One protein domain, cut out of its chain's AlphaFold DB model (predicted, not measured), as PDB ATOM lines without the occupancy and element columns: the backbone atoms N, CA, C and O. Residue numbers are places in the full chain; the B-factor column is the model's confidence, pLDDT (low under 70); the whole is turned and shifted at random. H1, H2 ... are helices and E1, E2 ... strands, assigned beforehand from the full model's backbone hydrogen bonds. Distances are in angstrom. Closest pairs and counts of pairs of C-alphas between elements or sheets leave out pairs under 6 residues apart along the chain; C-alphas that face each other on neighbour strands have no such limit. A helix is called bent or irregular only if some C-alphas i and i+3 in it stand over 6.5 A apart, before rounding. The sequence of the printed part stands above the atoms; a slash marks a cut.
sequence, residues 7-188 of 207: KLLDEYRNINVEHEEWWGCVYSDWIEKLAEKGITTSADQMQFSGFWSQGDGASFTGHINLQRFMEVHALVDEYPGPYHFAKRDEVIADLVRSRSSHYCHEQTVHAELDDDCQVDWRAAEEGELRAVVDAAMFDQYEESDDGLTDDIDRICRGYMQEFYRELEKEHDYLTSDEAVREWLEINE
ATOM      1  N   LYS A   7      60.862  22.237  45.486       94.00
ATOM      2  CA  LYS A   7      61.016  20.961  44.775       94.00
ATOM      3  C   LYS A   7      59.669  20.258  44.594       94.00
ATOM      4  O   LYS A   7      59.397  19.760  43.507       94.00
ATOM      5  N   LEU A   8      58.837  20.243  45.637       93.25
ATOM      6  CA  LEU A   8      57.503  19.653  45.573       93.25
ATOM      7  C   LEU A   8      56.569  20.460  44.654       93.25
ATOM      8  O   LEU A   8      55.820  19.873  43.879       93.25
ATOM      9  N   LEU A   9      56.648  21.796  44.677       94.44
ATOM     10  CA  LEU A   9      55.895  22.644  43.738       94.44
ATOM     11  C   LEU A   9      56.279  22.373  42.280       94.44
ATOM     12  O   LEU A   9      55.402  22.288  41.425       94.44
ATOM     13  N   ASP A  10      57.570  22.216  41.994       94.25
ATOM     14  CA  ASP A  10      58.045  21.907  40.645       94.25
ATOM     15  C   ASP A  10      57.647  20.496  40.191       94.25
ATOM     16  O   ASP A  10      57.339  20.300  39.015       94.25
ATOM     17  N   GLU A  11      57.596  19.525  41.108       95.19
ATOM     18  CA  GLU A  11      57.109  18.171  40.822       95.19
ATOM     19  C   GLU A  11      55.632  18.173  40.400       95.19
ATOM     20  O   GLU A  11      55.267  17.495  39.440       95.19
ATOM     21  N   TYR A  12      54.802  18.991  41.055       94.62
ATOM     22  CA  TYR A  12      53.362  19.101  40.789       94.62
ATOM     23  C   TYR A  12      52.991  20.298  39.901       94.62
ATOM     24  O   TYR A  12      51.815  20.644  39.791       94.62
ATOM     25  N   ARG A  13      53.964  20.923  39.223       95.31
ATOM     26  CA  ARG A  13      53.796  22.181  38.469       95.31
ATOM     27  C   ARG A  13      52.591  22.188  37.532       95.31
ATOM     28  O   ARG A  13      51.907  23.197  37.398       95.31
ATOM     29  N   ASN A  14      52.362  21.059  36.868       93.62
ATOM     30  CA  ASN A  14      51.359  20.923  35.820       93.62
ATOM     31  C   ASN A  14      50.068  20.248  36.298       93.62
ATOM     32  O   ASN A  14      49.178  20.022  35.484       93.62
ATOM     33  N   ILE A  15      49.918  19.953  37.594       93.69
ATOM     34  CA  ILE A  15      48.792  19.156  38.106       93.69
ATOM     35  C   ILE A  15      47.423  19.744  37.723       93.69
ATOM     36  O   ILE A  15      46.487  19.026  37.368       93.69
ATOM     37  N   ASN A  16      47.327  21.075  37.707       90.88
ATOM     38  CA  ASN A  16      46.114  21.812  37.359       90.88
ATOM     39  C   ASN A  16      45.884  21.956  35.845       90.88
ATOM     40  O   ASN A  16      44.863  22.499  35.447       90.88
ATOM     41  N   VAL A  17      46.801  21.499  34.992       91.25
ATOM     42  CA  VAL A  17      46.669  21.551  33.521       91.25
ATOM     43  C   VAL A  17      46.826  20.177  32.864       91.25
ATOM     44  O   VAL A  17      46.668  20.045  31.654       91.25
ATOM     45  N   GLU A  18      47.091  19.133  33.653       87.50
ATOM     46  CA  GLU A  18      47.135  17.740  33.197       87.50
ATOM     47  C   GLU A  18      45.763  17.201  32.770       87.50
ATOM     48  O   GLU A  18      45.687  16.250  31.992       87.50
ATOM     49  N   HIS A  19      44.671  17.796  33.256       78.38
ATOM     50  CA  HIS A  19      43.324  17.428  32.836       78.38
ATOM     51  C   HIS A  19      42.949  18.117  31.516       78.38
ATOM     52  O   HIS A  19      43.146  19.319  31.350       78.38
ATOM     53  N   GLU A  20      42.349  17.357  30.593       68.00
ATOM     54  CA  GLU A  20      42.013  17.774  29.216       68.00
ATOM     55  C   GLU A  20      40.928  18.871  29.110       68.00
ATOM     56  O   GLU A  20      40.344  19.053  28.051       68.00
ATOM     57  N   GLU A  21      40.597  19.586  30.185       85.12
ATOM     58  CA  GLU A  21      39.494  20.560  30.197       85.12
ATOM     59  C   GLU A  21      39.812  21.842  30.977       85.12
ATOM     60  O   GLU A  21      38.912  22.648  31.214       85.12
ATOM     61  N   TRP A  22      41.076  22.084  31.353       93.38
ATOM     62  CA  TRP A  22      41.442  23.281  32.128       93.38
ATOM     63  C   TRP A  22      41.065  24.589  31.409       93.38
ATOM     64  O   TRP A  22      40.724  25.592  32.032       93.38
ATOM     65  N   TRP A  23      41.027  24.559  30.074       92.88
ATOM     66  CA  TRP A  23      40.620  25.670  29.213       92.88
ATOM     67  C   TRP A  23      39.099  25.874  29.106       92.88
ATOM     68  O   TRP A  23      38.653  26.802  28.428       92.88
ATOM     69  N   GLY A  24      38.278  25.021  29.728       93.62
ATOM     70  CA  GLY A  24      36.825  24.992  29.527       93.62
ATOM     71  C   GLY A  24      36.116  26.308  29.865       93.62
ATOM     72  O   GLY A  24      35.199  26.716  29.146       93.62
ATOM     73  N   CYS A  25      36.568  27.008  30.911       93.62
ATOM     74  CA  CYS A  25      36.030  28.326  31.266       93.62
ATOM     75  C   CYS A  25      36.365  29.370  30.192       93.62
ATOM     76  O   CYS A  25      35.471  30.067  29.721       93.62
ATOM     77  N   VAL A  26      37.621  29.409  29.729       97.25
ATOM     78  CA  VAL A  26      38.060  30.335  28.671       97.25
ATOM     79  C   VAL A  26      37.280  30.086  27.379       97.25
ATOM     80  O   VAL A  26      36.797  31.024  26.753       97.25
ATOM     81  N   TYR A  27      37.096  28.821  26.993       97.31
ATOM     82  CA  TYR A  27      36.301  28.459  25.817       97.31
ATOM     83  C   TYR A  27      34.855  28.949  25.932       97.31
ATOM     84  O   TYR A  27      34.335  29.554  24.996       97.31
ATOM     85  N   SER A  28      34.215  28.707  27.078       97.38
ATOM     86  CA  SER A  28      32.823  29.105  27.313       97.38
ATOM     87  C   SER A  28      32.652  30.622  27.213       97.38
ATOM     88  O   SER A  28      31.791  31.092  26.468       97.38
ATOM     89  N   ASP A  29      33.538  31.383  27.859       98.12
ATOM     90  CA  ASP A  29      33.537  32.846  27.799       98.12
ATOM     91  C   ASP A  29      33.719  33.355  26.362       98.12
ATOM     92  O   ASP A  29      33.060  34.306  25.938       98.12
ATOM     93  N   TRP A  30      34.601  32.726  25.582       98.25
ATOM     94  CA  TRP A  30      34.841  33.128  24.197       98.25
ATOM     95  C   TRP A  30      33.690  32.801  23.258       98.25
ATOM     96  O   TRP A  30      33.395  33.612  22.382       98.25
ATOM     97  N   ILE A  31      33.004  31.675  23.447       98.44
ATOM     98  CA  ILE A  31      31.794  31.354  22.680       98.44
ATOM     99  C   ILE A  31      30.737  32.449  22.888       98.44
ATOM    100  O   ILE A  31      30.153  32.931  21.916       98.44
ATOM    101  N   GLU A  32      30.535  32.896  24.129       98.19
ATOM    102  CA  GLU A  32      29.603  33.985  24.440       98.19
ATOM    103  C   GLU A  32      30.062  35.322  23.842       98.19
ATOM    104  O   GLU A  32      29.287  35.985  23.144       98.19
ATOM    105  N   LYS A  33      31.340  35.691  24.027       98.12
ATOM    106  CA  LYS A  33      31.927  36.913  23.447       98.12
ATOM    107  C   LYS A  33      31.759  36.947  21.927       98.12
ATOM    108  O   LYS A  33      31.369  37.978  21.384       98.12
ATOM    109  N   LEU A  34      32.040  35.845  21.233       98.38
ATOM    110  CA  LEU A  34      31.944  35.742  19.774       98.38
ATOM    111  C   LEU A  34      30.491  35.822  19.293       98.38
ATOM    112  O   LEU A  34      30.214  36.520  18.311       98.38
ATOM    113  N   ALA A  35      29.551  35.220  20.026       98.19
ATOM    114  CA  ALA A  35      28.128  35.314  19.712       98.19
ATOM    115  C   ALA A  35      27.634  36.772  19.719       98.19
ATOM    116  O   ALA A  35      26.893  37.185  18.822       98.19
ATOM    117  N   GLU A  36      28.103  37.603  20.657       97.75
ATOM    118  CA  GLU A  36      27.775  39.038  20.687       97.75
ATOM    119  C   GLU A  36      28.266  39.802  19.444       97.75
ATOM    120  O   GLU A  36      27.655  40.809  19.049       97.75
ATOM    121  N   LYS A  37      29.348  39.312  18.821       98.00
ATOM    122  CA  LYS A  37      29.944  39.830  17.577       98.00
ATOM    123  C   LYS A  37      29.298  39.267  16.312       98.00
ATOM    124  O   LYS A  37      29.684  39.660  15.219       98.00
ATOM    125  N   GLY A  38      28.304  38.390  16.444       97.50
ATOM    126  CA  GLY A  38      27.652  37.735  15.310       97.50
ATOM    127  C   GLY A  38      28.385  36.492  14.806       97.50
ATOM    128  O   GLY A  38      28.068  36.026  13.718       97.50
ATOM    129  N   ILE A  39      29.330  35.943  15.572       98.31
ATOM    130  CA  ILE A  39      30.051  34.714  15.230       98.31
ATOM    131  C   ILE A  39      29.500  33.573  16.087       98.31
ATOM    132  O   ILE A  39      29.595  33.594  17.311       98.31
ATOM    133  N   THR A  40      28.939  32.556  15.444       98.19
ATOM    134  CA  THR A  40      28.491  31.326  16.101       98.19
ATOM    135  C   THR A  40      29.568  30.262  15.951       98.19
ATOM    136  O   THR A  40      29.889  29.854  14.838       98.19
ATOM    137  N   THR A  41      30.109  29.801  17.075       97.25
ATOM    138  CA  THR A  41      31.119  28.739  17.141       97.25
ATOM    139  C   THR A  41      30.819  27.797  18.311       97.25
ATOM    140  O   THR A  41      29.883  28.026  19.083       97.25
ATOM    141  N   SER A  42      31.600  26.734  18.447       96.69
ATOM    142  CA  SER A  42      31.499  25.749  19.522       96.69
ATOM    143  C   SER A  42      32.880  25.246  19.938       96.69
ATOM    144  O   SER A  42      33.865  25.414  19.221       96.69
ATOM    145  N   ALA A  43      32.963  24.596  21.100       94.38
ATOM    146  CA  ALA A  43      34.233  24.116  21.644       94.38
ATOM    147  C   ALA A  43      34.993  23.176  20.685       94.38
ATOM    148  O   ALA A  43      36.215  23.243  20.612       94.38
ATOM    149  N   ASP A  44      34.292  22.344  19.905       93.56
ATOM    150  CA  ASP A  44      34.898  21.452  18.905       93.56
ATOM    151  C   ASP A  44      35.486  22.190  17.689       93.56
ATOM    152  O   ASP A  44      36.340  21.652  16.981       93.56
ATOM    153  N   GLN A  45      35.065  23.435  17.468       94.50
ATOM    154  CA  GLN A  45      35.568  24.301  16.408       94.50
ATOM    155  C   GLN A  45      36.750  25.169  16.860       94.50
ATOM    156  O   GLN A  45      37.389  25.802  16.016       94.50
ATOM    157  N   MET A  46      37.065  25.185  18.157       94.81
ATOM    158  CA  MET A  46      38.141  25.969  18.762       94.81
ATOM    159  C   MET A  46      39.357  25.090  19.060       94.81
ATOM    160  O   MET A  46      39.248  24.008  19.636       94.81
ATOM    161  N   GLN A  47      40.543  25.554  18.676       92.94
ATOM    162  CA  GLN A  47      41.792  24.814  18.835       92.94
ATOM    163  C   GLN A  47      42.926  25.762  19.194       92.94
ATOM    164  O   GLN A  47      43.012  26.861  18.644       92.94
ATOM    165  N   PHE A  48      43.829  25.307  20.054       93.94
ATOM    166  CA  PHE A  48      45.078  25.989  20.362       93.94
ATOM    167  C   PHE A  48      46.216  24.979  20.501       93.94
ATOM    168  O   PHE A  48      45.985  23.774  20.612       93.94
ATOM    169  N   SER A  49      47.451  25.464  20.473       91.31
ATOM    170  CA  SER A  49      48.638  24.641  20.692       91.31
ATOM    171  C   SER A  49      49.699  25.427  21.437       91.31
ATOM    172  O   SER A  49      50.034  26.509  20.971       91.31
ATOM    173  N   GLY A  50      50.248  24.846  22.510       87.81
ATOM    174  CA  GLY A  50      51.431  25.345  23.221       87.81
ATOM    175  C   GLY A  50      51.352  26.805  23.690       87.81
ATOM    176  O   GLY A  50      50.349  27.482  23.494       87.81
ATOM    177  N   PHE A  51      52.428  27.279  24.321       90.06
ATOM    178  CA  PHE A  51      52.598  28.675  24.773       90.06
ATOM    179  C   PHE A  51      54.025  29.209  24.585       90.06
ATOM    180  O   PHE A  51      54.316  30.362  24.875       90.06
ATOM    181  N   TRP A  52      54.947  28.383  24.085       82.38
ATOM    182  CA  TRP A  52      56.388  28.641  24.222       82.38
ATOM    183  C   TRP A  52      57.203  28.254  22.980       82.38
ATOM    184  O   TRP A  52      58.435  28.253  23.020       82.38
ATOM    185  N   SER A  53      56.540  27.923  21.869       82.94
ATOM    186  CA  SER A  53      57.153  27.578  20.584       82.94
ATOM    187  C   SER A  53      56.714  28.521  19.465       82.94
ATOM    188  O   SER A  53      55.615  29.066  19.442       82.94
ATOM    189  N   GLN A  54      57.592  28.705  18.477       75.69
ATOM    190  CA  GLN A  54      57.235  29.437  17.264       75.69
ATOM    191  C   GLN A  54      56.176  28.655  16.473       75.69
ATOM    192  O   GLN A  54      56.427  27.519  16.076       75.69
ATOM    193  N   GLY A  55      55.038  29.297  16.200       77.62
ATOM    194  CA  GLY A  55      53.899  28.688  15.500       77.62
ATOM    195  C   GLY A  55      52.782  28.209  16.427       77.62
ATOM    196  O   GLY A  55      51.762  27.738  15.923       77.62
ATOM    197  N   ASP A  56      52.962  28.361  17.741       88.69
ATOM    198  CA  ASP A  56      51.884  28.239  18.713       88.69
ATOM    199  C   ASP A  56      50.848  29.356  18.509       88.69
ATOM    200  O   ASP A  56      51.164  30.448  18.026       88.69
ATOM    201  N   GLY A  57      49.595  29.068  18.838       92.81
ATOM    202  CA  GLY A  57      48.494  29.995  18.628       92.81
ATOM    203  C   GLY A  57      47.152  29.368  18.957       92.81
ATOM    204  O   GLY A  57      47.071  28.236  19.443       92.81
ATOM    205  N   ALA A  58      46.094  30.121  18.671       94.44
ATOM    206  CA  ALA A  58      44.734  29.624  18.708       94.44
ATOM    207  C   ALA A  58      43.983  29.985  17.432       94.44
ATOM    208  O   ALA A  58      44.352  30.882  16.676       94.44
ATOM    209  N   SER A  59      42.907  29.256  17.188       94.81
ATOM    210  CA  SER A  59      42.043  29.462  16.039       94.81
ATOM    211  C   SER A  59      40.667  28.871  16.291       94.81
ATOM    212  O   SER A  59      40.538  27.860  16.982       94.81
ATOM    213  N   PHE A  60      39.650  29.462  15.680       96.12
ATOM    214  CA  PHE A  60      38.292  28.938  15.690       96.12
ATOM    215  C   PHE A  60      37.684  28.991  14.289       96.12
ATOM    216  O   PHE A  60      38.073  29.819  13.470       96.12
ATOM    217  N   THR A  61      36.740  28.104  14.009       97.06
ATOM    218  CA  THR A  61      35.871  28.173  12.824       97.06
ATOM    219  C   THR A  61      34.441  28.428  13.267       97.06
ATOM    220  O   THR A  61      34.119  28.228  14.436       97.06
ATOM    221  N   GLY A  62      33.565  28.849  12.367       96.88
ATOM    222  CA  GLY A  62      32.180  29.098  12.748       96.88
ATOM    223  C   GLY A  62      31.387  29.824  11.684       96.88
ATOM    224  O   GLY A  62      31.929  30.231  10.663       96.88
ATOM    225  N   HIS A  63      30.105  30.001  11.962       98.00
ATOM    226  CA  HIS A  63      29.196  30.732  11.096       98.00
ATOM    227  C   HIS A  63      29.149  32.208  11.487       98.00
ATOM    228  O   HIS A  63      29.094  32.534  12.676       98.00
ATOM    229  N   ILE A  64      29.123  33.104  10.509       97.88
ATOM    230  CA  ILE A  64      29.057  34.547  10.717       97.88
ATOM    231  C   ILE A  64      27.687  35.042  10.253       97.88
ATOM    232  O   ILE A  64      27.361  35.037   9.067       97.88
ATOM    233  N   ASN A  65      26.898  35.556  11.197       97.06
ATOM    234  CA  ASN A  65      25.748  36.387  10.866       97.06
ATOM    235  C   ASN A  65      26.271  37.712  10.302       97.06
ATOM    236  O   ASN A  65      26.620  38.628  11.055       97.06
ATOM    237  N   LEU A  66      26.356  37.788   8.975       97.06
ATOM    238  CA  LEU A  66      27.059  38.863   8.289       97.06
ATOM    239  C   LEU A  66      26.451  40.236   8.593       97.06
ATOM    240  O   LEU A  66      27.186  41.179   8.880       97.06
ATOM    241  N   GLN A  67      25.119  40.341   8.650       97.44
ATOM    242  CA  GLN A  67      24.450  41.588   9.025       97.44
ATOM    243  C   GLN A  67      24.925  42.077  10.402       97.44
ATOM    244  O   GLN A  67      25.369  43.219  10.547       97.44
ATOM    245  N   ARG A  68      24.827  41.215  11.420       97.62
ATOM    246  CA  ARG A  68      25.186  41.557  12.798       97.62
ATOM    247  C   ARG A  68      26.669  41.880  12.921       97.62
ATOM    248  O   ARG A  68      27.023  42.839  13.607       97.62
ATOM    249  N   PHE A  69      27.516  41.088  12.271       98.31
ATOM    250  CA  PHE A  69      28.957  41.283  12.268       98.31
ATOM    251  C   PHE A  69      29.314  42.663  11.704       98.31
ATOM    252  O   PHE A  69      29.967  43.455  12.382       98.31
ATOM    253  N   MET A  70      28.794  43.009  10.523       98.31
ATOM    254  CA  MET A  70      29.056  44.304   9.891       98.31
ATOM    255  C   MET A  70      28.595  45.488  10.750       98.31
ATOM    256  O   MET A  70      29.296  46.497  10.834       98.31
ATOM    257  N   GLU A  71      27.449  45.370  11.425       97.88
ATOM    258  CA  GLU A  71      26.934  46.405  12.334       97.88
ATOM    259  C   GLU A  71      27.839  46.616  13.554       97.88
ATOM    260  O   GLU A  71      28.126  47.755  13.925       97.88
ATOM    261  N   VAL A  72      28.309  45.532  14.176       98.31
ATOM    262  CA  VAL A  72      29.196  45.596  15.351       98.31
ATOM    263  C   VAL A  72      30.579  46.137  14.986       98.31
ATOM    264  O   VAL A  72      31.218  46.798  15.806       98.31
ATOM    265  N   HIS A  73      31.020  45.879  13.757       98.44
ATOM    266  CA  HIS A  73      32.347  46.225  13.261       98.44
ATOM    267  C   HIS A  73      32.409  47.517  12.444       98.44
ATOM    268  O   HIS A  73      33.483  47.875  11.969       98.44
ATOM    269  N   ALA A  74      31.290  48.242  12.336       97.81
ATOM    270  CA  ALA A  74      31.176  49.488  11.580       97.81
ATOM    271  C   ALA A  74      31.553  49.355  10.088       97.81
ATOM    272  O   ALA A  74      32.055  50.300   9.489       97.81
ATOM    273  N   LEU A  75      31.253  48.200   9.486       97.88
ATOM    274  CA  LEU A  75      31.530  47.890   8.074       97.88
ATOM    275  C   LEU A  75      30.372  48.279   7.136       97.88
ATOM    276  O   LEU A  75      30.495  48.222   5.919       97.88
ATOM    277  N   VAL A  76      29.227  48.682   7.693       97.62
ATOM    278  CA  VAL A  76      27.992  48.973   6.943       97.62
ATOM    279  C   VAL A  76      28.177  50.052   5.871       97.62
ATOM    280  O   VAL A  76      27.678  49.899   4.758       97.62
ATOM    281  N   ASP A  77      28.864  51.143   6.212       96.88
ATOM    282  CA  ASP A  77      29.037  52.282   5.305       96.88
ATOM    283  C   ASP A  77      30.133  52.032   4.257       96.88
ATOM    284  O   ASP A  77      30.106  52.633   3.185       96.88
ATOM    285  N   GLU A  78      31.091  51.158   4.572       97.69
ATOM    286  CA  GLU A  78      32.196  50.788   3.683       97.69
ATOM    287  C   GLU A  78      31.765  49.741   2.650       97.69
ATOM    288  O   GLU A  78      32.168  49.817   1.492       97.69
ATOM    289  N   TYR A  79      30.861  48.839   3.042       97.62
ATOM    290  CA  TYR A  79      30.380  47.728   2.222       97.62
ATOM    291  C   TYR A  79      28.841  47.730   2.112       97.62
ATOM    292  O   TYR A  79      28.165  46.802   2.573       97.62
ATOM    293  N   PRO A  80      28.237  48.767   1.502       97.25
ATOM    294  CA  PRO A  80      26.783  48.900   1.418       97.25
ATOM    295  C   PRO A  80      26.112  47.805   0.574       97.25
ATOM    296  O   PRO A  80      25.004  47.390   0.918       97.25
ATOM    297  N   GLY A  81      26.769  47.322  -0.491       96.75
ATOM    298  CA  GLY A  81      26.296  46.211  -1.328       96.75
ATOM    299  C   GLY A  81      26.170  44.906  -0.534       96.75
ATOM    300  O   GLY A  81      25.052  44.415  -0.366       96.75
ATOM    301  N   PRO A  82      27.262  44.399   0.069       96.94
ATOM    302  CA  PRO A  82      27.189  43.231   0.944       96.94
ATOM    303  C   PRO A  82      26.192  43.388   2.098       96.94
ATOM    304  O   PRO A  82      25.393  42.488   2.351       96.94
ATOM    305  N   TYR A  83      26.140  44.556   2.751       97.69
ATOM    306  CA  TYR A  83      25.179  44.790   3.835       97.69
ATOM    307  C   TYR A  83      23.716  44.749   3.365       97.69
ATOM    308  O   TYR A  83      22.818  44.351   4.116       97.69
ATOM    309  N   HIS A  84      23.441  45.188   2.135       97.25
ATOM    310  CA  HIS A  84      22.102  45.162   1.551       97.25
ATOM    311  C   HIS A  84      21.565  43.738   1.405       97.25
ATOM    312  O   HIS A  84      20.410  43.503   1.775       97.25
ATOM    313  N   PHE A  85      22.395  42.805   0.939       97.12
ATOM    314  CA  PHE A  85      22.016  41.399   0.776       97.12
ATOM    315  C   PHE A  85      22.106  40.600   2.081       97.12
ATOM    316  O   PHE A  85      21.226  39.786   2.355       97.12
ATOM    317  N   ALA A  86      23.058  40.920   2.963       96.50
ATOM    318  CA  ALA A  86      23.133  40.331   4.302       96.50
ATOM    319  C   ALA A  86      21.845  40.568   5.115       96.50
ATOM    320  O   ALA A  86      21.368  39.676   5.806       96.50
ATOM    321  N   LYS A  87      21.213  41.745   4.983       96.56
ATOM    322  CA  LYS A  87      19.913  42.061   5.619       96.56
ATOM    323  C   LYS A  87      18.734  41.216   5.130       96.56
ATOM    324  O   LYS A  87      17.643  41.316   5.695       96.56
ATOM    325  N   ARG A  88      18.911  40.478   4.038       94.94
ATOM    326  CA  ARG A  88      17.899  39.609   3.431       94.94
ATOM    327  C   ARG A  88      18.238  38.131   3.601       94.94
ATOM    328  O   ARG A  88      17.532  37.307   3.035       94.94
ATOM    329  N   ASP A  89      19.298  37.825   4.354       92.94
ATOM    330  CA  ASP A  89      19.879  36.486   4.463       92.94
ATOM    331  C   ASP A  89      20.286  35.903   3.088       92.94
ATOM    332  O   ASP A  89      20.316  34.692   2.908       92.94
ATOM    333  N   GLU A  90      20.578  36.772   2.108       95.00
ATOM    334  CA  GLU A  90      20.987  36.392   0.742       95.00
ATOM    335  C   GLU A  90      22.511  36.254   0.607       95.00
ATOM    336  O   GLU A  90      22.985  35.719  -0.387       95.00
ATOM    337  N   VAL A  91      23.275  36.722   1.598       94.56
ATOM    338  CA  VAL A  91      24.721  36.497   1.708       94.56
ATOM    339  C   VAL A  91      25.009  35.987   3.108       94.56
ATOM    340  O   VAL A  91      24.631  36.620   4.101       94.56
ATOM    341  N   ILE A  92      25.705  34.860   3.175       90.56
ATOM    342  CA  ILE A  92      26.215  34.279   4.411       90.56
ATOM    343  C   ILE A  92      27.739  34.261   4.390       90.56
ATOM    344  O   ILE A  92      28.366  34.282   3.334       90.56
ATOM    345  N   ALA A  93      28.329  34.238   5.578       96.69
ATOM    346  CA  ALA A  93      29.767  34.142   5.749       96.69
ATOM    347  C   ALA A  93      30.082  32.984   6.695       96.69
ATOM    348  O   ALA A  93      29.470  32.859   7.757       96.69
ATOM    349  N   ASP A  94      31.063  32.168   6.339       97.31
ATOM    350  CA  ASP A  94      31.600  31.126   7.204       97.31
ATOM    351  C   ASP A  94      33.101  31.334   7.384       97.31
ATOM    352  O   ASP A  94      33.829  31.660   6.454       97.31
ATOM    353  N   LEU A  95      33.579  31.134   8.607       96.44
ATOM    354  CA  LEU A  95      34.996  31.118   8.919       96.44
ATOM    355  C   LEU A  95      35.482  29.677   8.878       96.44
ATOM    356  O   LEU A  95      35.111  28.863   9.731       96.44
ATOM    357  N   VAL A  96      36.323  29.359   7.901       94.50
ATOM    358  CA  VAL A  96      36.771  27.993   7.642       94.50
ATOM    359  C   VAL A  96      38.267  27.843   7.863       94.50
ATOM    360  O   VAL A  96      39.040  28.796   7.825       94.50
ATOM    361  N   ARG A  97      38.694  26.601   8.093       91.19
ATOM    362  CA  ARG A  97      40.104  26.256   8.252       91.19
ATOM    363  C   ARG A  97      40.672  25.735   6.942       91.19
ATOM    364  O   ARG A  97      40.127  24.813   6.330       91.19
ATOM    365  N   SER A  98      41.835  26.250   6.566       84.38
ATOM    366  CA  SER A  98      42.611  25.739   5.443       84.38
ATOM    367  C   SER A  98      42.942  24.251   5.630       84.38
ATOM    368  O   SER A  98      43.620  23.859   6.580       84.38
ATOM    369  N   ARG A  99      42.504  23.411   4.679       67.88
ATOM    370  CA  ARG A  99      42.647  21.936   4.709       67.88
ATOM    371  C   ARG A  99      44.093  21.428   4.774       67.88
ATOM    372  O   ARG A  99      44.312  20.256   5.062       67.88
ATOM    373  N   SER A 100      45.067  22.271   4.448       63.78
ATOM    374  CA  SER A 100      46.494  21.941   4.416       63.78
ATOM    375  C   SER A 100      47.236  22.269   5.714       63.78
ATOM    376  O   SER A 100      48.422  21.952   5.817       63.78
ATOM    377  N   SER A 101      46.582  22.904   6.692       60.03
ATOM    378  CA  SER A 101      47.244  23.298   7.933       60.03
ATOM    379  C   SER A 101      47.109  22.226   9.009       60.03
ATOM    380  O   SER A 101      46.006  21.874   9.420       60.03
ATOM    381  N   HIS A 102      48.251  21.757   9.508       63.41
ATOM    382  CA  HIS A 102      48.337  21.022  10.772       63.41
ATOM    383  C   HIS A 102      48.529  21.954  11.981       63.41
ATOM    384  O   HIS A 102      48.607  21.477  13.107       63.41
ATOM    385  N   TYR A 103      48.634  23.267  11.748       63.62
ATOM    386  CA  TYR A 103      48.866  24.271  12.783       63.62
ATOM    387  C   TYR A 103      47.549  24.871  13.274       63.62
ATOM    388  O   TYR A 103      46.655  25.166  12.475       63.62
ATOM    389  N   CYS A 104      47.474  25.100  14.583       70.56
ATOM    390  CA  CYS A 104      46.361  25.764  15.255       70.56
ATOM    391  C   CYS A 104      46.657  27.267  15.375       70.56
ATOM    392  O   CYS A 104      46.886  27.765  16.466       70.56
ATOM    393  N   HIS A 105      46.714  27.984  14.252       81.94
ATOM    394  CA  HIS A 105      47.157  29.387  14.214       81.94
ATOM    395  C   HIS A 105      46.137  30.272  13.488       81.94
ATOM    396  O   HIS A 105      45.444  29.803  12.581       81.94
ATOM    397  N   GLU A 106      46.040  31.558  13.820       82.12
ATOM    398  CA  GLU A 106      44.996  32.439  13.279       82.12
ATOM    399  C   GLU A 106      45.127  32.650  11.762       82.12
ATOM    400  O   GLU A 106      44.152  32.812  11.039       82.12
ATOM    401  N   GLN A 107      46.347  32.552  11.237       86.69
ATOM    402  CA  GLN A 107      46.634  32.618   9.794       86.69
ATOM    403  C   GLN A 107      46.174  31.374   9.011       86.69
ATOM    404  O   GLN A 107      46.386  31.288   7.806       86.69
ATOM    405  N   THR A 108      45.602  30.377   9.689       88.88
ATOM    406  CA  THR A 108      45.136  29.122   9.073       88.88
ATOM    407  C   THR A 108      43.638  29.122   8.807       88.88
ATOM    408  O   THR A 108      43.117  28.146   8.262       88.88
ATOM    409  N   VAL A 109      42.962  30.204   9.190       92.12
ATOM    410  CA  VAL A 109      41.551  30.431   8.917       92.12
ATOM    411  C   VAL A 109      41.369  31.563   7.920       92.12
ATOM    412  O   VAL A 109      42.179  32.500   7.862       92.12
ATOM    413  N   HIS A 110      40.290  31.463   7.162       94.50
ATOM    414  CA  HIS A 110      39.838  32.489   6.240       94.50
ATOM    415  C   HIS A 110      38.313  32.465   6.146       94.50
ATOM    416  O   HIS A 110      37.685  31.428   6.385       94.50
ATOM    417  N   ALA A 111      37.720  33.612   5.856       96.31
ATOM    418  CA  ALA A 111      36.303  33.752   5.596       96.31
ATOM    419  C   ALA A 111      35.977  33.298   4.168       96.31
ATOM    420  O   ALA A 111      36.743  33.514   3.230       96.31
ATOM    421  N   GLU A 112      34.828  32.655   4.015       96.19
ATOM    422  CA  GLU A 112      34.219  32.320   2.735       96.19
ATOM    423  C   GLU A 112      32.823  32.948   2.711       96.19
ATOM    424  O   GLU A 112      32.048  32.780   3.657       96.19
ATOM    425  N   LEU A 113      32.532  33.703   1.651       95.50
ATOM    426  CA  LEU A 113      31.205  34.243   1.373       95.50
ATOM    427  C   LEU A 113      30.466  33.285   0.435       95.50
ATOM    428  O   LEU A 113      31.043  32.797  -0.537       95.50
ATOM    429  N   ASP A 114      29.199  33.028   0.738       94.06
ATOM    430  CA  ASP A 114      28.270  32.319  -0.144       94.06
ATOM    431  C   ASP A 114      27.042  33.204  -0.345       94.06
ATOM    432  O   ASP A 114      26.469  33.720   0.625       94.06
ATOM    433  N   ASP A 115      26.669  33.417  -1.602       92.19
ATOM    434  CA  ASP A 115      25.587  34.308  -1.984       92.19
ATOM    435  C   ASP A 115      24.542  33.623  -2.867       92.19
ATOM    436  O   ASP A 115      24.834  32.841  -3.768       92.19
ATOM    437  N   ASP A 116      23.285  33.957  -2.591       93.88
ATOM    438  CA  ASP A 116      22.108  33.595  -3.382       93.88
ATOM    439  C   ASP A 116      21.320  34.871  -3.720       93.88
ATOM    440  O   ASP A 116      20.092  34.928  -3.601       93.88
ATOM    441  N   CYS A 117      22.046  35.936  -4.087       91.69
ATOM    442  CA  CYS A 117      21.489  37.259  -4.360       91.69
ATOM    443  C   CYS A 117      20.445  37.202  -5.486       91.69
ATOM    444  O   CYS A 117      20.744  36.876  -6.639       91.69
ATOM    445  N   GLN A 118      19.202  37.583  -5.185       88.62
ATOM    446  CA  GLN A 118      18.094  37.496  -6.141       88.62
ATOM    447  C   GLN A 118      17.874  38.837  -6.853       88.62
ATOM    448  O   GLN A 118      17.048  39.656  -6.442       88.62
ATOM    449  N   VAL A 119      18.590  39.057  -7.959       94.31
ATOM    450  CA  VAL A 119      18.472  40.285  -8.766       94.31
ATOM    451  C   VAL A 119      17.626  40.055 -10.024       94.31
ATOM    452  O   VAL A 119      17.985  39.273 -10.908       94.31
ATOM    453  N   ASP A 120      16.509  40.782 -10.153       96.44
ATOM    454  CA  ASP A 120      15.704  40.807 -11.385       96.44
ATOM    455  C   ASP A 120      16.238  41.861 -12.367       96.44
ATOM    456  O   ASP A 120      15.767  43.001 -12.436       96.44
ATOM    457  N   TRP A 121      17.232  41.462 -13.158       95.31
ATOM    458  CA  TRP A 121      17.867  42.318 -14.164       95.31
ATOM    459  C   TRP A 121      16.888  42.867 -15.202       95.31
ATOM    460  O   TRP A 121      17.040  43.993 -15.673       95.31
ATOM    461  N   ARG A 122      15.847  42.103 -15.544       96.69
ATOM    462  CA  ARG A 122      14.860  42.543 -16.531       96.69
ATOM    463  C   ARG A 122      13.991  43.660 -15.965       96.69
ATOM    464  O   ARG A 122      13.785  44.666 -16.639       96.69
ATOM    465  N   ALA A 123      13.493  43.498 -14.743       96.69
ATOM    466  CA  ALA A 123      12.741  44.551 -14.069       96.69
ATOM    467  C   ALA A 123      13.604  45.810 -13.860       96.69
ATOM    468  O   ALA A 123      13.104  46.930 -13.994       96.69
ATOM    469  N   ALA A 124      14.910  45.642 -13.609       96.69
ATOM    470  CA  ALA A 124      15.858  46.749 -13.513       96.69
ATOM    471  C   ALA A 124      15.993  47.511 -14.846       96.69
ATOM    472  O   ALA A 124      15.874  48.738 -14.865       96.69
ATOM    473  N   GLU A 125      16.158  46.805 -15.971       96.19
ATOM    474  CA  GLU A 125      16.189  47.399 -17.319       96.19
ATOM    475  C   GLU A 125      14.875  48.111 -17.686       96.19
ATOM    476  O   GLU A 125      14.884  49.155 -18.344       96.19
ATOM    477  N   GLU A 126      13.738  47.571 -17.238       97.50
ATOM    478  CA  GLU A 126      12.409  48.172 -17.408       97.50
ATOM    479  C   GLU A 126      12.172  49.376 -16.459       97.50
ATOM    480  O   GLU A 126      11.175  50.093 -16.600       97.50
ATOM    481  N   GLY A 127      13.111  49.663 -15.547       96.75
ATOM    482  CA  GLY A 127      13.117  50.838 -14.674       96.75
ATOM    483  C   GLY A 127      12.345  50.668 -13.364       96.75
ATOM    484  O   GLY A 127      11.991  51.669 -12.731       96.75
ATOM    485  N   GLU A 128      12.061  49.434 -12.938       98.12
ATOM    486  CA  GLU A 128      11.455  49.184 -11.633       98.12
ATOM    487  C   GLU A 128      12.430  49.578 -10.518       98.12
ATOM    488  O   GLU A 128      13.502  48.998 -10.366       98.12
ATOM    489  N   LEU A 129      12.035  50.560  -9.701       96.69
ATOM    490  CA  LEU A 129      12.920  51.189  -8.717       96.69
ATOM    491  C   LEU A 129      13.630  50.185  -7.799       96.69
ATOM    492  O   LEU A 129      14.820  50.339  -7.545       96.69
ATOM    493  N   ARG A 130      12.915  49.171  -7.294       94.94
ATOM    494  CA  ARG A 130      13.509  48.171  -6.399       94.94
ATOM    495  C   ARG A 130      14.572  47.342  -7.116       94.94
ATOM    496  O   ARG A 130      15.659  47.187  -6.578       94.94
ATOM    497  N   ALA A 131      14.272  46.869  -8.320       97.00
ATOM    498  CA  ALA A 131      15.197  46.074  -9.116       97.00
ATOM    499  C   ALA A 131      16.430  46.885  -9.546       97.00
ATOM    500  O   ALA A 131      17.539  46.369  -9.512       97.00
ATOM    501  N   VAL A 132      16.263  48.175  -9.864       98.12
ATOM    502  CA  VAL A 132      17.388  49.088 -10.144       98.12
ATOM    503  C   VAL A 132      18.298  49.255  -8.923       98.12
ATOM    504  O   VAL A 132      19.517  49.269  -9.068       98.12
ATOM    505  N   VAL A 133      17.725  49.389  -7.722       97.44
ATOM    506  CA  VAL A 133      18.513  49.462  -6.481       97.44
ATOM    507  C   VAL A 133      19.235  48.144  -6.218       97.44
ATOM    508  O   VAL A 133      20.417  48.175  -5.903       97.44
ATOM    509  N   ASP A 134      18.551  47.009  -6.369       97.56
ATOM    510  CA  ASP A 134      19.144  45.687  -6.143       97.56
ATOM    511  C   ASP A 134      20.296  45.419  -7.125       97.56
ATOM    512  O   ASP A 134      21.368  45.015  -6.689       97.56
ATOM    513  N   ALA A 135      20.135  45.761  -8.406       97.75
ATOM    514  CA  ALA A 135      21.203  45.701  -9.406       97.75
ATOM    515  C   ALA A 135      22.420  46.561  -9.022       97.75
ATOM    516  O   ALA A 135      23.541  46.069  -8.994       97.75
ATOM    517  N   ALA A 136      22.206  47.824  -8.637       98.06
ATOM    518  CA  ALA A 136      23.301  48.712  -8.237       98.06
ATOM    519  C   ALA A 136      23.997  48.285  -6.929       98.06
ATOM    520  O   ALA A 136      25.157  48.628  -6.703       98.06
ATOM    521  N   MET A 137      23.287  47.594  -6.031       97.81
ATOM    522  CA  MET A 137      23.883  47.010  -4.826       97.81
ATOM    523  C   MET A 137      24.661  45.736  -5.146       97.81
ATOM    524  O   MET A 137      25.672  45.491  -4.497       97.81
ATOM    525  N   PHE A 138      24.221  44.959  -6.139       97.38
ATOM    526  CA  PHE A 138      24.935  43.772  -6.610       97.38
ATOM    527  C   PHE A 138      26.260  44.138  -7.274       97.38
ATOM    528  O   PHE A 138      27.281  43.577  -6.902       97.38
ATOM    529  N   ASP A 139      26.276  45.163  -8.129       97.12
ATOM    530  CA  ASP A 139      27.526  45.677  -8.707       97.12
ATOM    531  C   ASP A 139      28.523  46.080  -7.598       97.12
ATOM    532  O   ASP A 139      29.702  45.748  -7.647       97.12
ATOM    533  N   GLN A 140      28.042  46.749  -6.540       96.88
ATOM    534  CA  GLN A 140      28.877  47.096  -5.382       96.88
ATOM    535  C   GLN A 140      29.325  45.875  -4.569       96.88
ATOM    536  O   GLN A 140      30.400  45.916  -3.975       96.88
ATOM    537  N   TYR A 141      28.511  44.822  -4.489       96.06
ATOM    538  CA  TYR A 141      28.892  43.563  -3.850       96.06
ATOM    539  C   TYR A 141      30.045  42.904  -4.610       96.06
ATOM    540  O   TYR A 141      31.092  42.689  -4.008       96.06
ATOM    541  N   GLU A 142      29.907  42.704  -5.924       95.62
ATOM    542  CA  GLU A 142      30.951  42.097  -6.766       95.62
ATOM    543  C   GLU A 142      32.260  42.903  -6.778       95.62
ATOM    544  O   GLU A 142      33.337  42.352  -6.976       95.62
ATOM    545  N   GLU A 143      32.195  44.222  -6.586       96.62
ATOM    546  CA  GLU A 143      33.389  45.069  -6.514       96.62
ATOM    547  C   GLU A 143      34.097  45.035  -5.147       96.62
ATOM    548  O   GLU A 143      35.231  45.514  -5.046       96.62
ATOM    549  N   SER A 144      33.445  44.541  -4.088       95.62
ATOM    550  CA  SER A 144      33.919  44.707  -2.704       95.62
ATOM    551  C   SER A 144      33.945  43.439  -1.848       95.62
ATOM    552  O   SER A 144      34.380  43.515  -0.696       95.62
ATOM    553  N   ASP A 145      33.541  42.289  -2.383       92.94
ATOM    554  CA  ASP A 145      33.511  40.995  -1.689       92.94
ATOM    555  C   ASP A 145      34.892  40.558  -1.161       92.94
ATOM    556  O   ASP A 145      35.019  40.201   0.014       92.94
ATOM    557  N   ASP A 146      35.944  40.684  -1.974       95.88
ATOM    558  CA  ASP A 146      37.335  40.410  -1.599       95.88
ATOM    559  C   ASP A 146      37.763  41.311  -0.431       95.88
ATOM    560  O   ASP A 146      38.320  40.854   0.569       95.88
ATOM    561  N   GLY A 147      37.449  42.607  -0.526       97.69
ATOM    562  CA  GLY A 147      37.793  43.587   0.501       97.69
ATOM    563  C   GLY A 147      37.066  43.336   1.821       97.69
ATOM    564  O   GLY A 147      37.657  43.503   2.885       97.69
ATOM    565  N   LEU A 148      35.797  42.926   1.764       97.56
ATOM    566  CA  LEU A 148      35.029  42.542   2.944       97.56
ATOM    567  C   LEU A 148      35.609  41.278   3.585       97.56
ATOM    568  O   LEU A 148      35.749  41.217   4.807       97.56
ATOM    569  N   THR A 149      35.966  40.287   2.770       97.31
ATOM    570  CA  THR A 149      36.562  39.025   3.227       97.31
ATOM    571  C   THR A 149      37.889  39.272   3.948       97.31
ATOM    572  O   THR A 149      38.077  38.782   5.062       97.31
ATOM    573  N   ASP A 150      38.765  40.109   3.383       97.56
ATOM    574  CA  ASP A 150      40.031  40.517   4.010       97.56
ATOM    575  C   ASP A 150      39.818  41.186   5.381       97.56
ATOM    576  O   ASP A 150      40.574  40.963   6.337       97.56
ATOM    577  N   ASP A 151      38.772  42.000   5.502       98.44
ATOM    578  CA  ASP A 151      38.440  42.686   6.745       98.44
ATOM    579  C   ASP A 151      37.847  41.753   7.803       98.44
ATOM    580  O   ASP A 151      38.232  41.839   8.977       98.44
ATOM    581  N   ILE A 152      36.985  40.814   7.401       98.12
ATOM    582  CA  ILE A 152      36.502  39.737   8.274       98.12
ATOM    583  C   ILE A 152      37.692  38.918   8.789       98.12
ATOM    584  O   ILE A 152      37.819  38.724  10.001       98.12
ATOM    585  N   ASP A 153      38.601  38.504   7.904       97.38
ATOM    586  CA  ASP A 153      39.817  37.763   8.246       97.38
ATOM    587  C   ASP A 153      40.651  38.499   9.288       97.38
ATOM    588  O   ASP A 153      41.008  37.948  10.334       97.38
ATOM    589  N   ARG A 154      40.952  39.769   9.024       98.06
ATOM    590  CA  ARG A 154      41.747  40.622   9.909       98.06
ATOM    591  C   ARG A 154      41.119  40.742  11.296       98.06
ATOM    592  O   ARG A 154      41.829  40.640  12.299       98.06
ATOM    593  N   ILE A 155      39.808  40.961  11.361       98.56
ATOM    594  CA  ILE A 155      39.065  41.091  12.618       98.56
ATOM    595  C   ILE A 155      39.074  39.767  13.390       98.56
ATOM    596  O   ILE A 155      39.460  39.740  14.560       98.56
ATOM    597  N   CYS A 156      38.702  38.665  12.736       98.06
ATOM    598  CA  CYS A 156      38.636  37.343  13.355       98.06
ATOM    599  C   CYS A 156      40.013  36.872  13.841       98.06
ATOM    600  O   CYS A 156      40.125  36.322  14.936       98.06
ATOM    601  N   ARG A 157      41.082  37.159  13.092       96.50
ATOM    602  CA  ARG A 157      42.462  36.896  13.527       96.50
ATOM    603  C   ARG A 157      42.836  37.685  14.781       96.50
ATOM    604  O   ARG A 157      43.489  37.137  15.665       96.50
ATOM    605  N   GLY A 158      42.379  38.932  14.902       98.00
ATOM    606  CA  GLY A 158      42.536  39.720  16.128       98.00
ATOM    607  C   GLY A 158      41.888  39.046  17.341       98.00
ATOM    608  O   GLY A 158      42.529  38.901  18.382       98.00
ATOM    609  N   TYR A 159      40.661  38.546  17.182       98.44
ATOM    610  CA  TYR A 159      39.977  37.777  18.225       98.44
ATOM    611  C   TYR A 159      40.717  36.497  18.604       98.44
ATOM    612  O   TYR A 159      40.855  36.200  19.784       98.44
ATOM    613  N   MET A 160      41.261  35.765  17.635       97.44
ATOM    614  CA  MET A 160      42.040  34.553  17.912       97.44
ATOM    615  C   MET A 160      43.316  34.835  18.703       97.44
ATOM    616  O   MET A 160      43.668  34.071  19.598       97.44
ATOM    617  N   GLN A 161      43.987  35.952  18.421       96.38
ATOM    618  CA  GLN A 161      45.170  36.377  19.173       96.38
ATOM    619  C   GLN A 161      44.831  36.800  20.606       96.38
ATOM    620  O   GLN A 161      45.655  36.655  21.507       96.38
ATOM    621  N   GLU A 162      43.661  37.394  20.830       97.88
ATOM    622  CA  GLU A 162      43.173  37.711  22.177       97.88
ATOM    623  C   GLU A 162      42.764  36.445  22.932       97.88
ATOM    624  O   GLU A 162      43.168  36.266  24.077       97.88
ATOM    625  N   PHE A 163      42.054  35.536  22.266       97.69
ATOM    626  CA  PHE A 163      41.691  34.229  22.803       97.69
ATOM    627  C   PHE A 163      42.918  33.443  23.253       97.69
ATOM    628  O   PHE A 163      42.969  32.958  24.381       97.69
ATOM    629  N   TYR A 164      43.947  33.397  22.412       96.81
ATOM    630  CA  TYR A 164      45.199  32.735  22.743       96.81
ATOM    631  C   TYR A 164      45.895  33.342  23.972       96.81
ATOM    632  O   TYR A 164      46.365  32.612  24.839       96.81
ATOM    633  N   ARG A 165      45.895  34.674  24.095       96.56
ATOM    634  CA  ARG A 165      46.454  35.372  25.266       96.56
ATOM    635  C   ARG A 165      45.675  35.095  26.551       96.56
ATOM    636  O   ARG A 165      46.267  35.046  27.624       96.56
ATOM    637  N   GLU A 166      44.355  34.939  26.470       97.81
ATOM    638  CA  GLU A 166      43.549  34.552  27.633       97.81
ATOM    639  C   GLU A 166      43.811  33.096  28.047       97.81
ATOM    640  O   GLU A 166      43.910  32.828  29.242       97.81
ATOM    641  N   LEU A 167      44.008  32.186  27.086       96.88
ATOM    642  CA  LEU A 167      44.428  30.808  27.360       96.88
ATOM    643  C   LEU A 167      45.800  30.747  28.042       96.88
ATOM    644  O   LEU A 167      45.953  30.041  29.032       96.88
ATOM    645  N   GLU A 168      46.779  31.501  27.536       96.44
ATOM    646  CA  GLU A 168      48.127  31.581  28.112       96.44
ATOM    647  C   GLU A 168      48.074  32.090  29.556       96.44
ATOM    648  O   GLU A 168      48.653  31.492  30.458       96.44
ATOM    649  N   LYS A 169      47.296  33.148  29.802       96.56
ATOM    650  CA  LYS A 169      47.127  33.708  31.143       96.56
ATOM    651  C   LYS A 169      46.519  32.706  32.128       96.56
ATOM    652  O   LYS A 169      46.940  32.663  33.282       96.56
ATOM    653  N   GLU A 170      45.512  31.951  31.699       96.69
ATOM    654  CA  GLU A 170      44.892  30.924  32.537       96.69
ATOM    655  C   GLU A 170      45.880  29.786  32.820       96.69
ATOM    656  O   GLU A 170      46.042  29.381  33.969       96.69
ATOM    657  N   HIS A 171      46.618  29.334  31.804       95.94
ATOM    658  CA  HIS A 171      47.670  28.332  31.964       95.94
ATOM    659  C   HIS A 171      48.749  28.780  32.966       95.94
ATOM    660  O   HIS A 171      49.114  28.029  33.875       95.94
ATOM    661  N   ASP A 172      49.244  30.010  32.833       96.00
ATOM    662  CA  ASP A 172      50.247  30.592  33.731       96.00
ATOM    663  C   ASP A 172      49.742  30.684  35.172       96.00
ATOM    664  O   ASP A 172      50.492  30.441  36.117       96.00
ATOM    665  N   TYR A 173      48.460  31.008  35.359       96.44
ATOM    666  CA  TYR A 173      47.847  31.021  36.682       96.44
ATOM    667  C   TYR A 173      47.744  29.613  37.274       96.44
ATOM    668  O   TYR A 173      48.190  29.391  38.400       96.44
ATOM    669  N   LEU A 174      47.212  28.650  36.523       95.75
ATOM    670  CA  LEU A 174      47.014  27.276  36.994       95.75
ATOM    671  C   LEU A 174      48.334  26.572  37.331       95.75
ATOM    672  O   LEU A 174      48.370  25.742  38.241       95.75
ATOM    673  N   THR A 175      49.414  26.935  36.638       95.38
ATOM    674  CA  THR A 175      50.772  26.428  36.887       95.38
ATOM    675  C   THR A 175      51.590  27.317  37.834       95.38
ATOM    676  O   THR A 175      52.762  27.042  38.094       95.38
ATOM    677  N   SER A 176      51.002  28.376  38.395       96.81
ATOM    678  CA  SER A 176      51.677  29.243  39.364       96.81
ATOM    679  C   SER A 176      51.895  28.548  40.712       96.81
ATOM    680  O   SER A 176      51.164  27.633  41.093       96.81
ATOM    681  N   ASP A 177      52.878  29.024  41.483       97.12
ATOM    682  CA  ASP A 177      53.131  28.522  42.842       97.12
ATOM    683  C   ASP A 177      51.905  28.642  43.754       97.12
ATOM    684  O   ASP A 177      51.725  27.816  44.644       97.12
ATOM    685  N   GLU A 178      51.077  29.672  43.553       96.38
ATOM    686  CA  GLU A 178      49.862  29.906  44.337       96.38
ATOM    687  C   GLU A 178      48.832  28.799  44.093       96.38
ATOM    688  O   GLU A 178      48.416  28.131  45.040       96.38
ATOM    689  N   ALA A 179      48.490  28.547  42.827       95.38
ATOM    690  CA  ALA A 179      47.485  27.553  42.459       95.38
ATOM    691  C   ALA A 179      47.932  26.113  42.766       95.38
ATOM    692  O   ALA A 179      47.135  25.293  43.224       95.38
ATOM    693  N   VAL A 180      49.211  25.790  42.540       96.44
ATOM    694  CA  VAL A 180      49.756  24.457  42.852       96.44
ATOM    695  C   VAL A 180      49.795  24.235  44.365       96.44
ATOM    696  O   VAL A 180      49.407  23.169  44.842       96.44
ATOM    697  N   ARG A 181      50.198  25.247  45.143       96.19
ATOM    698  CA  ARG A 181      50.196  25.167  46.610       96.19
ATOM    699  C   ARG A 181      48.790  24.972  47.161       96.19
ATOM    700  O   ARG A 181      48.611  24.098  48.001       96.19
ATOM    701  N   GLU A 182      47.810  25.742  46.690       94.69
ATOM    702  CA  GLU A 182      46.414  25.586  47.115       94.69
ATOM    703  C   GLU A 182      45.918  24.157  46.850       94.69
ATOM    704  O   GLU A 182      45.328  23.528  47.731       94.69
ATOM    705  N   TRP A 183      46.226  23.600  45.675       95.31
ATOM    706  CA  TRP A 183      45.873  22.222  45.341       95.31
ATOM    707  C   TRP A 183      46.523  21.202  46.289       95.31
ATOM    708  O   TRP A 183      45.834  20.310  46.791       95.31
ATOM    709  N   LEU A 184      47.823  21.337  46.577       94.81
ATOM    710  CA  LEU A 184      48.549  20.454  47.501       94.81
ATOM    711  C   LEU A 184      47.986  20.532  48.927       94.81
ATOM    712  O   LEU A 184      47.766  19.499  49.556       94.81
ATOM    713  N   GLU A 185      47.691  21.741  49.413       94.50
ATOM    714  CA  GLU A 185      47.108  21.968  50.739       94.50
ATOM    715  C   GLU A 185      45.715  21.338  50.869       94.50
ATOM    716  O   GLU A 185      45.429  20.685  51.875       94.50
ATOM    717  N   ILE A 186      44.860  21.488  49.851       95.06
ATOM    718  CA  ILE A 186      43.518  20.886  49.816       95.06
ATOM    719  C   ILE A 186      43.590  19.354  49.823       95.06
ATOM    720  O   ILE A 186      42.751  18.706  50.449       95.06
ATOM    721  N   ASN A 187      44.577  18.779  49.133       94.12
ATOM    722  CA  ASN A 187      44.767  17.331  49.042       94.12
ATOM    723  C   ASN A 187      45.656  16.755  50.160       94.12
ATOM    724  O   ASN A 187      45.928  15.557  50.152       94.12
ATOM    725  N   GLU A 188      46.075  17.582  51.125       94.12
ATOM    726  CA  GLU A 188      46.933  17.204  52.257       94.12
ATOM    727  C   GLU A 188      48.270  16.552  51.836       94.12
ATOM    728  O   GLU A 188      48.785  15.669  52.523       94.12
TER     729      GLU A 188
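Overview. This is residues 7 to 188 of the 207 residues of an uncharacterized protein of Paraburkholderia sp. BL10I2N1 (UniProt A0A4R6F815). A long rod is built along one bent helix, H6, whose longer arm H6b packs on two small sheets, the hairpin E1 E2 and the three strands E3 E4 E5, with H2 beside part of that arm. H3 and H4 pack on the three-stranded sheet, while H6a with H5 makes one end of the rod and H1 with H7 the other. The printed part has 182 residues with seven named helices and five named strands, in the order H1 H2 E1 E2 E3 H3 H4 E4 E5 H5 H6 H7. Both sheets are antiparallel and the class is mixed, helices and strands. The whole is loose, with a radius of gyration of the C-alphas of 22.2 A and spans of 83 by 30 by 23 A.

Arrangement. H1, residues 7 to 11, and H7, residues 177 to 186, only just touch, with 3 pairs of C-alphas within 8 A, the closest Leu 9 and Val 180 at 6.5 A. The hub H6, residues 129 to 174, was assigned as one helix by its hydrogen bonds but is bent, with C-alphas 143 and 146 7.8 A apart; its arms H6a, residues 129 to 143, and H6b, residues 146 to 174, stand at a steep tilt of 61 degrees. H2, residues 24 to 36, touches H6b with residues 26 to 30 alone, at a shallow tilt of 28 degrees, opposite ways; the closest C-alphas, Val 26 and Leu 167, are 6.5 A apart. E1, residues 46 to 49, and E2, residues 57 to 60, form a hairpin, with N 59 and O 47 2.8 A apart, within hydrogen-bond range. The closest C-alphas of E2 and H6b, Ala 58 and Tyr 164, are 5.1 A apart. E2 runs on into E3, residues 62 to 64, at 62 degrees. E3 is antiparallel to E4, residues 91 to 97, with N 64 and O 93 at 2.8 A; E4 and E5, residues 109 to 115, form a hairpin, with N 112 and O 94 at 2.8 A. H6b is on this sheet at a height of 6.8 A, and its closest C-alphas to E5 are Asp 153 and His 110, 5.6 A apart. H3, residues 66 to 72, is on the same face as H6b. H4, residues 80 to 86, and H6b on one face of the sheet make two layers, helices on one face of a sheet. H3 and H4 touch at a steep tilt of 57 degrees, Gln 67 to Ala 86 being the closest C-alphas at 5.1 A. H4 touches residues 136 to 141 of H6a, about perpendicular at 77 degrees, with C-alphas Gly 81 and Met 137 closest at 4.3 A. H5, residues 121 to 125, touches residues 130 to 135 of H6a, with C-alphas Ala 124 and Val 132 closest at 4.4 A. Every O i to N i+4 pair is within hydrogen-bond range in H1, H2, H3, H4, H5, H6a, H6b and H7.

Along the chain. H1 begins at C-alpha 7, (61.016, 20.961, 44.775). From first to last C-alpha H2 is 18.9 A long, E4 19.6 A, E5 19.7 A, H6a 21.5 A and H6b 41.9 A, from C-alpha 146 at (37.335, 40.410, -1.599). H7 ends at C-alpha 186, (43.518, 20.886, 49.816).

Size, cuts and confidence. The two C-alphas farthest apart, those of Glu 126 and Glu 188, are 83.7 A apart. The printed part has no cut, and the links H1 to H2 and E4 to E5 are long. The mean pLDDT of the printed part is 93.9; residue 20 and residues 99 to 103 are under 70.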